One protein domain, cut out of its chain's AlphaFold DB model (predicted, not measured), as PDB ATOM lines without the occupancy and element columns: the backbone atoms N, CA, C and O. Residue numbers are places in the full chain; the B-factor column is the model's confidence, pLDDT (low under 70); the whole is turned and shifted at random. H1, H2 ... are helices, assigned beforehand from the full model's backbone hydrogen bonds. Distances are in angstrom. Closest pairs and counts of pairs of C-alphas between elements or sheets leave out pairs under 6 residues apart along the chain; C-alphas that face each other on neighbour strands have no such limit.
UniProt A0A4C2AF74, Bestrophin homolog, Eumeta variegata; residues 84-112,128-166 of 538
ATOM      1  N   PRO A  84      66.974 -36.225  29.932       47.72
ATOM      2  CA  PRO A  84      67.838 -35.308  29.183       47.72
ATOM      3  C   PRO A  84      67.057 -34.140  28.558       47.72
ATOM      4  O   PRO A  84      65.825 -34.100  28.588       47.72
ATOM      5  N   ALA A  85      67.785 -33.193  27.950       48.47
ATOM      6  CA  ALA A  85      67.263 -31.915  27.447       48.47
ATOM      7  C   ALA A  85      66.055 -32.019  26.487       48.47
ATOM      8  O   ALA A  85      65.224 -31.107  26.470       48.47
ATOM      9  N   GLN A  86      65.890 -33.143  25.773       42.16
ATOM     10  CA  GLN A  86      64.677 -33.460  24.999       42.16
ATOM     11  C   GLN A  86      63.381 -33.238  25.796       42.16
ATOM     12  O   GLN A  86      62.394 -32.758  25.245       42.16
ATOM     13  N   SER A  87      63.384 -33.522  27.106       46.34
ATOM     14  CA  SER A  87      62.190 -33.445  27.957       46.34
ATOM     15  C   SER A  87      61.573 -32.045  28.073       46.34
ATOM     16  O   SER A  87      60.444 -31.942  28.547       46.34
ATOM     17  N   ARG A  88      62.275 -30.976  27.665       49.75
ATOM     18  CA  ARG A  88      61.717 -29.615  27.624       49.75
ATOM     19  C   ARG A  88      60.965 -29.328  26.326       49.75
ATOM     20  O   ARG A  88      59.850 -28.827  26.394       49.75
ATOM     21  N   SER A  89      61.537 -29.701  25.180       55.47
ATOM     22  CA  SER A  89      60.858 -29.588  23.879       55.47
ATOM     23  C   SER A  89      59.636 -30.511  23.810       55.47
ATOM     24  O   SER A  89      58.575 -30.101  23.352       55.47
ATOM     25  N   ILE A  90      59.724 -31.715  24.390       58.09
ATOM     26  CA  ILE A  90      58.561 -32.601  24.585       58.09
ATOM     27  C   ILE A  90      57.460 -31.901  25.404       58.09
ATOM     28  O   ILE A  90      56.285 -32.071  25.110       58.09
ATOM     29  N   GLY A  91      57.813 -31.075  26.396       64.75
ATOM     30  CA  GLY A  91      56.840 -30.323  27.196       64.75
ATOM     31  C   GLY A  91      55.988 -29.357  26.367       64.75
ATOM     32  O   GLY A  91      54.764 -29.406  26.449       64.75
ATOM     33  N   THR A  92      56.612 -28.510  25.545       74.56
ATOM     34  CA  THR A  92      55.882 -27.560  24.685       74.56
ATOM     35  C   THR A  92      55.171 -28.268  23.533       74.56
ATOM     36  O   THR A  92      53.986 -28.033  23.313       74.56
ATOM     37  N   THR A  93      55.850 -29.190  22.842       80.69
ATOM     38  CA  THR A  93      55.283 -29.913  21.688       80.69
ATOM     39  C   THR A  93      54.120 -30.834  22.051       80.69
ATOM     40  O   THR A  93      53.190 -30.955  21.261       80.69
ATOM     41  N   VAL A  94      54.093 -31.442  23.244       87.44
ATOM     42  CA  VAL A  94      52.924 -32.218  23.699       87.44
ATOM     43  C   VAL A  94      51.729 -31.309  23.983       87.44
ATOM     44  O   VAL A  94      50.605 -31.688  23.664       87.44
ATOM     45  N   VAL A  95      51.938 -30.107  24.532       86.81
ATOM     46  CA  VAL A  95      50.848 -29.144  24.775       86.81
ATOM     47  C   VAL A  95      50.276 -28.616  23.456       86.81
ATOM     48  O   VAL A  95      49.054 -28.617  23.291       86.81
ATOM     49  N   THR A  96      51.122 -28.232  22.493       86.00
ATOM     50  CA  THR A  96      50.651 -27.783  21.171       86.00
ATOM     51  C   THR A  96      49.971 -28.913  20.401       86.00
ATOM     52  O   THR A  96      48.870 -28.720  19.892       86.00
ATOM     53  N   LEU A  97      50.551 -30.120  20.374       87.50
ATOM     54  CA  LEU A  97      49.969 -31.274  19.683       87.50
ATOM     55  C   LEU A  97      48.648 -31.726  20.318       87.50
ATOM     56  O   LEU A  97      47.698 -31.997  19.588       87.50
ATOM     57  N   ALA A  98      48.535 -31.755  21.650       89.69
ATOM     58  CA  ALA A  98      47.269 -32.066  22.316       89.69
ATOM     59  C   ALA A  98      46.178 -31.038  21.968       89.69
ATOM     60  O   ALA A  98      45.029 -31.416  21.729       89.69
ATOM     61  N   LEU A  99      46.538 -29.751  21.882       88.81
ATOM     62  CA  LEU A  99      45.603 -28.695  21.507       88.81
ATOM     63  C   LEU A  99      45.188 -28.780  20.030       88.81
ATOM     64  O   LEU A  99      44.001 -28.682  19.720       88.81
ATOM     65  N   TYR A 100      46.132 -29.016  19.118       87.75
ATOM     66  CA  TYR A 100      45.829 -29.185  17.697       87.75
ATOM     67  C   TYR A 100      45.003 -30.449  17.436       87.75
ATOM     68  O   TYR A 100      44.018 -30.373  16.708       87.75
ATOM     69  N   MET A 101      45.300 -31.577  18.088       88.44
ATOM     70  CA  MET A 101      44.480 -32.791  17.980       88.44
ATOM     71  C   MET A 101      43.069 -32.593  18.554       88.44
ATOM     72  O   MET A 101      42.103 -33.073  17.959       88.44
ATOM     73  N   TYR A 102      42.916 -31.833  19.648       88.44
ATOM     74  CA  TYR A 102      41.598 -31.420  20.149       88.44
ATOM     75  C   TYR A 102      40.828 -30.599  19.107       88.44
ATOM     76  O   TYR A 102      39.649 -30.867  18.874       88.44
ATOM     77  N   PHE A 103      41.475 -29.631  18.448       84.38
ATOM     78  CA  PHE A 103      40.814 -28.816  17.428       84.38
ATOM     79  C   PHE A 103      40.530 -29.572  16.128       84.38
ATOM     80  O   PHE A 103      39.450 -29.386  15.583       84.38
ATOM     81  N   VAL A 104      41.397 -30.477  15.668       85.69
ATOM     82  CA  VAL A 104      41.114 -31.353  14.514       85.69
ATOM     83  C   VAL A 104      39.914 -32.259  14.810       85.69
ATOM     84  O   VAL A 104      38.962 -32.298  14.028       85.69
ATOM     85  N   ALA A 105      39.883 -32.908  15.978       85.44
ATOM     86  CA  ALA A 105      38.737 -33.716  16.397       85.44
ATOM     87  C   ALA A 105      37.455 -32.873  16.556       85.44
ATOM     88  O   ALA A 105      36.369 -33.326  16.199       85.44
ATOM     89  N   ALA A 106      37.562 -31.630  17.039       81.25
ATOM     90  CA  ALA A 106      36.439 -30.697  17.123       81.25
ATOM     91  C   ALA A 106      35.956 -30.196  15.750       81.25
ATOM     92  O   ALA A 106      34.753 -30.001  15.589       81.25
ATOM     93  N   LEU A 107      36.860 -30.006  14.782       79.50
ATOM     94  CA  LEU A 107      36.567 -29.579  13.408       79.50
ATOM     95  C   LEU A 107      35.921 -30.682  12.567       79.50
ATOM     96  O   LEU A 107      35.223 -30.361  11.613       79.50
ATOM     97  N   MET A 108      36.130 -31.957  12.906       78.44
ATOM     98  CA  MET A 108      35.406 -33.087  12.310       78.44
ATOM     99  C   MET A 108      34.103 -33.377  13.070       78.44
ATOM    100  O   MET A 108      33.031 -33.435  12.478       78.44
ATOM    101  N   GLY A 109      34.163 -33.473  14.402       74.25
ATOM    102  CA  GLY A 109      33.025 -33.820  15.263       74.25
ATOM    103  C   GLY A 109      31.978 -32.719  15.479       74.25
ATOM    104  O   GLY A 109      31.047 -32.924  16.256       74.25
ATOM    105  N   ARG A 110      32.123 -31.544  14.846       66.44
ATOM    106  CA  ARG A 110      31.103 -30.472  14.811       66.44
ATOM    107  C   ARG A 110      30.699 -30.056  13.397       66.44
ATOM    108  O   ARG A 110      30.060 -29.020  13.233       66.44
ATOM    109  N   GLN A 111      31.043 -30.847  12.382       68.50
ATOM    110  CA  GLN A 111      30.503 -30.634  11.041       68.50
ATOM    111  C   GLN A 111      29.005 -30.925  11.060       68.50
ATOM    112  O   GLN A 111      28.571 -31.982  11.520       68.50
ATOM    113  N   LEU A 112      28.210 -29.976  10.570       62.09
ATOM    114  CA  LEU A 112      26.773 -30.151  10.408       62.09
ATOM    115  C   LEU A 112      26.517 -30.984   9.154       62.09
ATOM    116  O   LEU A 112      26.291 -30.454   8.069       62.09
ATOM    117  N   TYR A 128       8.903 -29.525  13.012       48.66
ATOM    118  CA  TYR A 128       7.777 -29.220  12.119       48.66
ATOM    119  C   TYR A 128       7.273 -27.748  12.101       48.66
ATOM    120  O   TYR A 128       6.168 -27.474  11.643       48.66
ATOM    121  N   PHE A 129       8.035 -26.766  12.600       36.72
ATOM    122  CA  PHE A 129       7.640 -25.352  12.620       36.72
ATOM    123  C   PHE A 129       8.809 -24.405  12.279       36.72
ATOM    124  O   PHE A 129       9.878 -24.508  12.891       36.72
ATOM    125  N   PRO A 130       8.619 -23.402  11.393       44.59
ATOM    126  CA  PRO A 130       9.692 -22.539  10.871       44.59
ATOM    127  C   PRO A 130      10.291 -21.543  11.885       44.59
ATOM    128  O   PRO A 130      11.100 -20.693  11.523       44.59
ATOM    129  N   PHE A 131       9.952 -21.660  13.171       46.81
ATOM    130  CA  PHE A 131      10.716 -21.027  14.246       46.81
ATOM    131  C   PHE A 131      12.070 -21.728  14.445       46.81
ATOM    132  O   PHE A 131      13.073 -21.084  14.757       46.81
ATOM    133  N   PHE A 132      12.118 -23.049  14.227       44.31
ATOM    134  CA  PHE A 132      13.329 -23.836  14.434       44.31
ATOM    135  C   PHE A 132      14.318 -23.774  13.278       44.31
ATOM    136  O   PHE A 132      15.503 -23.862  13.546       44.31
ATOM    137  N   THR A 133      13.909 -23.525  12.031       48.53
ATOM    138  CA  THR A 133      14.868 -23.304  10.929       48.53
ATOM    139  C   THR A 133      15.621 -21.981  11.092       48.53
ATOM    140  O   THR A 133      16.838 -21.939  10.911       48.53
ATOM    141  N   ALA A 134      14.943 -20.922  11.549       49.19
ATOM    142  CA  ALA A 134      15.581 -19.668  11.955       49.19
ATOM    143  C   ALA A 134      16.495 -19.864  13.181       49.19
ATOM    144  O   ALA A 134      17.641 -19.415  13.173       49.19
ATOM    145  N   LEU A 135      16.044 -20.610  14.200       47.44
ATOM    146  CA  LEU A 135      16.900 -21.048  15.308       47.44
ATOM    147  C   LEU A 135      17.954 -22.088  14.904       47.44
ATOM    148  O   LEU A 135      18.861 -22.315  15.692       47.44
ATOM    149  N   GLN A 136      17.912 -22.692  13.716       48.00
ATOM    150  CA  GLN A 136      18.921 -23.635  13.236       48.00
ATOM    151  C   GLN A 136      20.002 -22.902  12.458       48.00
ATOM    152  O   GLN A 136      21.165 -23.104  12.764       48.00
ATOM    153  N   VAL A 137      19.673 -21.936  11.595       52.00
ATOM    154  CA  VAL A 137      20.673 -20.959  11.114       52.00
ATOM    155  C   VAL A 137      21.270 -20.191  12.305       52.00
ATOM    156  O   VAL A 137      22.485 -20.002  12.378       52.00
ATOM    157  N   GLY A 138      20.444 -19.851  13.301       55.47
ATOM    158  CA  GLY A 138      20.871 -19.256  14.567       55.47
ATOM    159  C   GLY A 138      21.790 -20.165  15.387       55.47
ATOM    160  O   GLY A 138      22.870 -19.734  15.769       55.47
ATOM    161  N   THR A 139      21.436 -21.432  15.628       55.47
ATOM    162  CA  THR A 139      22.260 -22.354  16.431       55.47
ATOM    163  C   THR A 139      23.443 -22.931  15.672       55.47
ATOM    164  O   THR A 139      24.449 -23.189  16.311       55.47
ATOM    165  N   ILE A 140      23.413 -23.029  14.343       58.91
ATOM    166  CA  ILE A 140      24.609 -23.211  13.508       58.91
ATOM    167  C   ILE A 140      25.565 -22.046  13.773       58.91
ATOM    168  O   ILE A 140      26.712 -22.268  14.154       58.91
ATOM    169  N   SER A 141      25.069 -20.806  13.693       57.97
ATOM    170  CA  SER A 141      25.852 -19.605  14.013       57.97
ATOM    171  C   SER A 141      26.343 -19.595  15.471       57.97
ATOM    172  O   SER A 141      27.485 -19.220  15.726       57.97
ATOM    173  N   CYS A 142      25.547 -20.070  16.437       58.88
ATOM    174  CA  CYS A 142      25.971 -20.185  17.836       58.88
ATOM    175  C   CYS A 142      26.951 -21.342  18.079       58.88
ATOM    176  O   CYS A 142      27.847 -21.185  18.894       58.88
ATOM    177  N   ILE A 143      26.832 -22.487  17.405       63.78
ATOM    178  CA  ILE A 143      27.758 -23.626  17.522       63.78
ATOM    179  C   ILE A 143      29.106 -23.255  16.897       63.78
ATOM    180  O   ILE A 143      30.149 -23.520  17.503       63.78
ATOM    181  N   GLN A 144      29.079 -22.555  15.758       63.34
ATOM    182  CA  GLN A 144      30.234 -21.889  15.160       63.34
ATOM    183  C   GLN A 144      30.856 -20.917  16.178       63.34
ATOM    184  O   GLN A 144      31.998 -21.113  16.581       63.34
ATOM    185  N   ALA A 145      30.091 -19.949  16.700       64.44
ATOM    186  CA  ALA A 145      30.588 -18.930  17.631       64.44
ATOM    187  C   ALA A 145      31.076 -19.487  18.985       64.44
ATOM    188  O   ALA A 145      32.073 -19.007  19.518       64.44
ATOM    189  N   ILE A 146      30.438 -20.525  19.536       72.25
ATOM    190  CA  ILE A 146      30.892 -21.236  20.746       72.25
ATOM    191  C   ILE A 146      32.207 -21.972  20.464       72.25
ATOM    192  O   ILE A 146      33.084 -22.021  21.328       72.25
ATOM    193  N   THR A 147      32.375 -22.518  19.257       70.75
ATOM    194  CA  THR A 147      33.634 -23.143  18.830       70.75
ATOM    195  C   THR A 147      34.722 -22.085  18.623       70.75
ATOM    196  O   THR A 147      35.830 -22.272  19.122       70.75
ATOM    197  N   SER A 148      34.404 -20.931  18.026       74.62
ATOM    198  CA  SER A 148      35.308 -19.777  17.904       74.62
ATOM    199  C   SER A 148      35.716 -19.199  19.263       74.62
ATOM    200  O   SER A 148      36.900 -18.987  19.494       74.62
ATOM    201  N   MET A 149      34.789 -19.020  20.214       77.00
ATOM    202  CA  MET A 149      35.126 -18.579  21.576       77.00
ATOM    203  C   MET A 149      36.052 -19.571  22.288       77.00
ATOM    204  O   MET A 149      36.994 -19.157  22.963       77.00
ATOM    205  N   ARG A 150      35.829 -20.882  22.123       80.00
ATOM    206  CA  ARG A 150      36.725 -21.920  22.665       80.00
ATOM    207  C   ARG A 150      38.095 -21.907  21.988       80.00
ATOM    208  O   ARG A 150      39.095 -22.087  22.676       80.00
ATOM    209  N   PHE A 151      38.148 -21.655  20.679       83.94
ATOM    210  CA  PHE A 151      39.396 -21.448  19.945       83.94
ATOM    211  C   PHE A 151      40.173 -20.254  20.508       83.94
ATOM    212  O   PHE A 151      41.291 -20.439  20.983       83.94
ATOM    213  N   CYS A 152      39.558 -19.072  20.577       86.00
ATOM    214  CA  CYS A 152      40.174 -17.875  21.152       86.00
ATOM    215  C   CYS A 152      40.629 -18.083  22.605       86.00
ATOM    216  O   CYS A 152      41.708 -17.626  22.966       86.00
ATOM    217  N   PHE A 153      39.861 -18.805  23.431       87.88
ATOM    218  CA  PHE A 153      40.249 -19.088  24.814       87.88
ATOM    219  C   PHE A 153      41.486 -19.993  24.912       87.88
ATOM    220  O   PHE A 153      42.469 -19.614  25.547       87.88
ATOM    221  N   TYR A 154      41.474 -21.179  24.292       87.12
ATOM    222  CA  TYR A 154      42.586 -22.123  24.459       87.12
ATOM    223  C   TYR A 154      43.821 -21.766  23.617       87.12
ATOM    224  O   TYR A 154      44.938 -21.949  24.095       87.12
ATOM    225  N   VAL A 155      43.653 -21.228  22.402       88.56
ATOM    226  CA  VAL A 155      44.784 -20.745  21.586       88.56
ATOM    227  C   VAL A 155      45.332 -19.433  22.141       88.56
ATOM    228  O   VAL A 155      46.544 -19.260  22.162       88.56
ATOM    229  N   GLY A 156      44.485 -18.549  22.679       89.56
ATOM    230  CA  GLY A 156      44.937 -17.359  23.404       89.56
ATOM    231  C   GLY A 156      45.756 -17.716  24.647       89.56
ATOM    232  O   GLY A 156      46.835 -17.168  24.850       89.56
ATOM    233  N   TRP A 157      45.312 -18.699  25.440       90.44
ATOM    234  CA  TRP A 157      46.081 -19.178  26.595       90.44
ATOM    235  C   TRP A 157      47.404 -19.849  26.178       90.44
ATOM    236  O   TRP A 157      48.426 -19.633  26.830       90.44
ATOM    237  N   LEU A 158      47.425 -20.591  25.062       89.25
ATOM    238  CA  LEU A 158      48.673 -21.098  24.483       89.25
ATOM    239  C   LEU A 158      49.605 -19.954  24.049       89.25
ATOM    240  O   LEU A 158      50.783 -19.993  24.383       89.25
ATOM    241  N   LYS A 159      49.086 -18.920  23.374       87.25
ATOM    242  CA  LYS A 159      49.869 -17.761  22.914       87.25
ATOM    243  C   LYS A 159      50.467 -16.948  24.061       87.25
ATOM    244  O   LYS A 159      51.626 -16.565  23.974       87.25
ATOM    245  N   VAL A 160      49.750 -16.782  25.176       89.38
ATOM    246  CA  VAL A 160      50.316 -16.185  26.404       89.38
ATOM    247  C   VAL A 160      51.503 -17.005  26.931       89.38
ATOM    248  O   VAL A 160      52.484 -16.435  27.397       89.38
ATOM    249  N   ALA A 161      51.457 -18.338  26.841       86.31
ATOM    250  CA  ALA A 161      52.585 -19.195  27.217       86.31
ATOM    251  C   ALA A 161      53.713 -19.242  26.164       86.31
ATOM    252  O   ALA A 161      54.815 -19.681  26.485       86.31
ATOM    253  N   GLU A 162      53.438 -18.815  24.928       84.75
ATOM    254  CA  GLU A 162      54.398 -18.723  23.826       84.75
ATOM    255  C   GLU A 162      55.249 -17.454  23.960       84.75
ATOM    256  O   GLU A 162      56.464 -17.573  24.062       84.75
ATOM    257  N   VAL A 163      54.624 -16.275  24.091       85.88
ATOM    258  CA  VAL A 163      55.324 -14.991  24.317       85.88
ATOM    259  C   VAL A 163      56.171 -15.056  25.597       85.88
ATOM    260  O   VAL A 163      57.375 -14.815  25.588       85.88
ATOM    261  N   LEU A 164      55.587 -15.526  26.706       83.25
ATOM    262  CA  LEU A 164      56.288 -15.617  27.995       83.25
ATOM    263  C   LEU A 164      57.391 -16.699  28.061       83.25
ATOM    264  O   LEU A 164      57.998 -16.867  29.124       83.25
ATOM    265  N   ILE A 165      57.668 -17.455  26.986       84.69
ATOM    266  CA  ILE A 165      58.750 -18.456  26.987       84.69
ATOM    267  C   ILE A 165      60.138 -17.835  26.780       84.69
ATOM    268  O   ILE A 165      61.129 -18.404  27.247       84.69
ATOM    269  N   ASN A 166      60.208 -16.686  26.103       83.94
ATOM    270  CA  ASN A 166      61.441 -15.968  25.791       83.94
ATOM    271  C   ASN A 166      61.225 -14.451  25.964       83.94
ATOM    272  O   ASN A 166      61.130 -13.765  24.957       83.94
TER     273      ASN A 166
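Overview. This is residues 84 to 112 and 128 to 166 of the 538 residues of the protein "Bestrophin homolog" of Eumeta variegata (UniProt A0A4C2AF74). Two long helices, H2 and H1, lie side by side and run opposite ways, slid along each other so that they overlap over part of their lengths and make one thin rod. H2 is the longer; the beginning of each helix reaches out past the overlap, with residues 128 to 139 sticking out at one end of the rod and residues 84 to 91 at the other. The printed part has 68 residues, with two named helices in the order H1, H2, no named strand, and the class is all helix. The whole is extended, with a radius of gyration of the C-alphas of 17.6 A and spans of 63 by 21 by 7 A.

Arrangement. H2, residues 131 to 163, is the longest helix and has a kink of 26 degrees near residue 138. H1, residues 86 to 108, has a kink of 27 degrees near residue 93. The two touch, with 4 pairs of C-alphas within 8 A, and the closest C-alphas are those of Thr 96 and Leu 158, 7.7 A apart. H1 touches H2 with residues 96 to 103 alone, and H2 touches H1 with residues 151 to 158 alone. Their lines stand at a shallow tilt of 8 degrees, opposite ways, and their centres are 19.2 A apart. In H2 every O i to N i+4 pair is within hydrogen-bond range; in H1 18 of 19 are.

Along the chain. H2 measures 46.1 A from C-alpha 131 at (10.716, -21.027, 14.246) to C-alpha 163 at (55.324, -14.991, 24.317). H1 measures 31.9 A from its first to its last C-alpha and begins with C-alpha 86 at (64.677, -33.460, 24.999).

Size, cuts and confidence. The two C-alphas farthest apart are those of Pro 84 and Phe 129, at 63.2 A. Residues 113 to 127 are not printed, and C-alphas 112 and 128 are 19.1 A apart across this cut, which falls in the link from H1 to H2. Mean pLDDT of the printed part is 71.1, and residues 84 to 91, 110 to 112 and 128 to 145 are under 70.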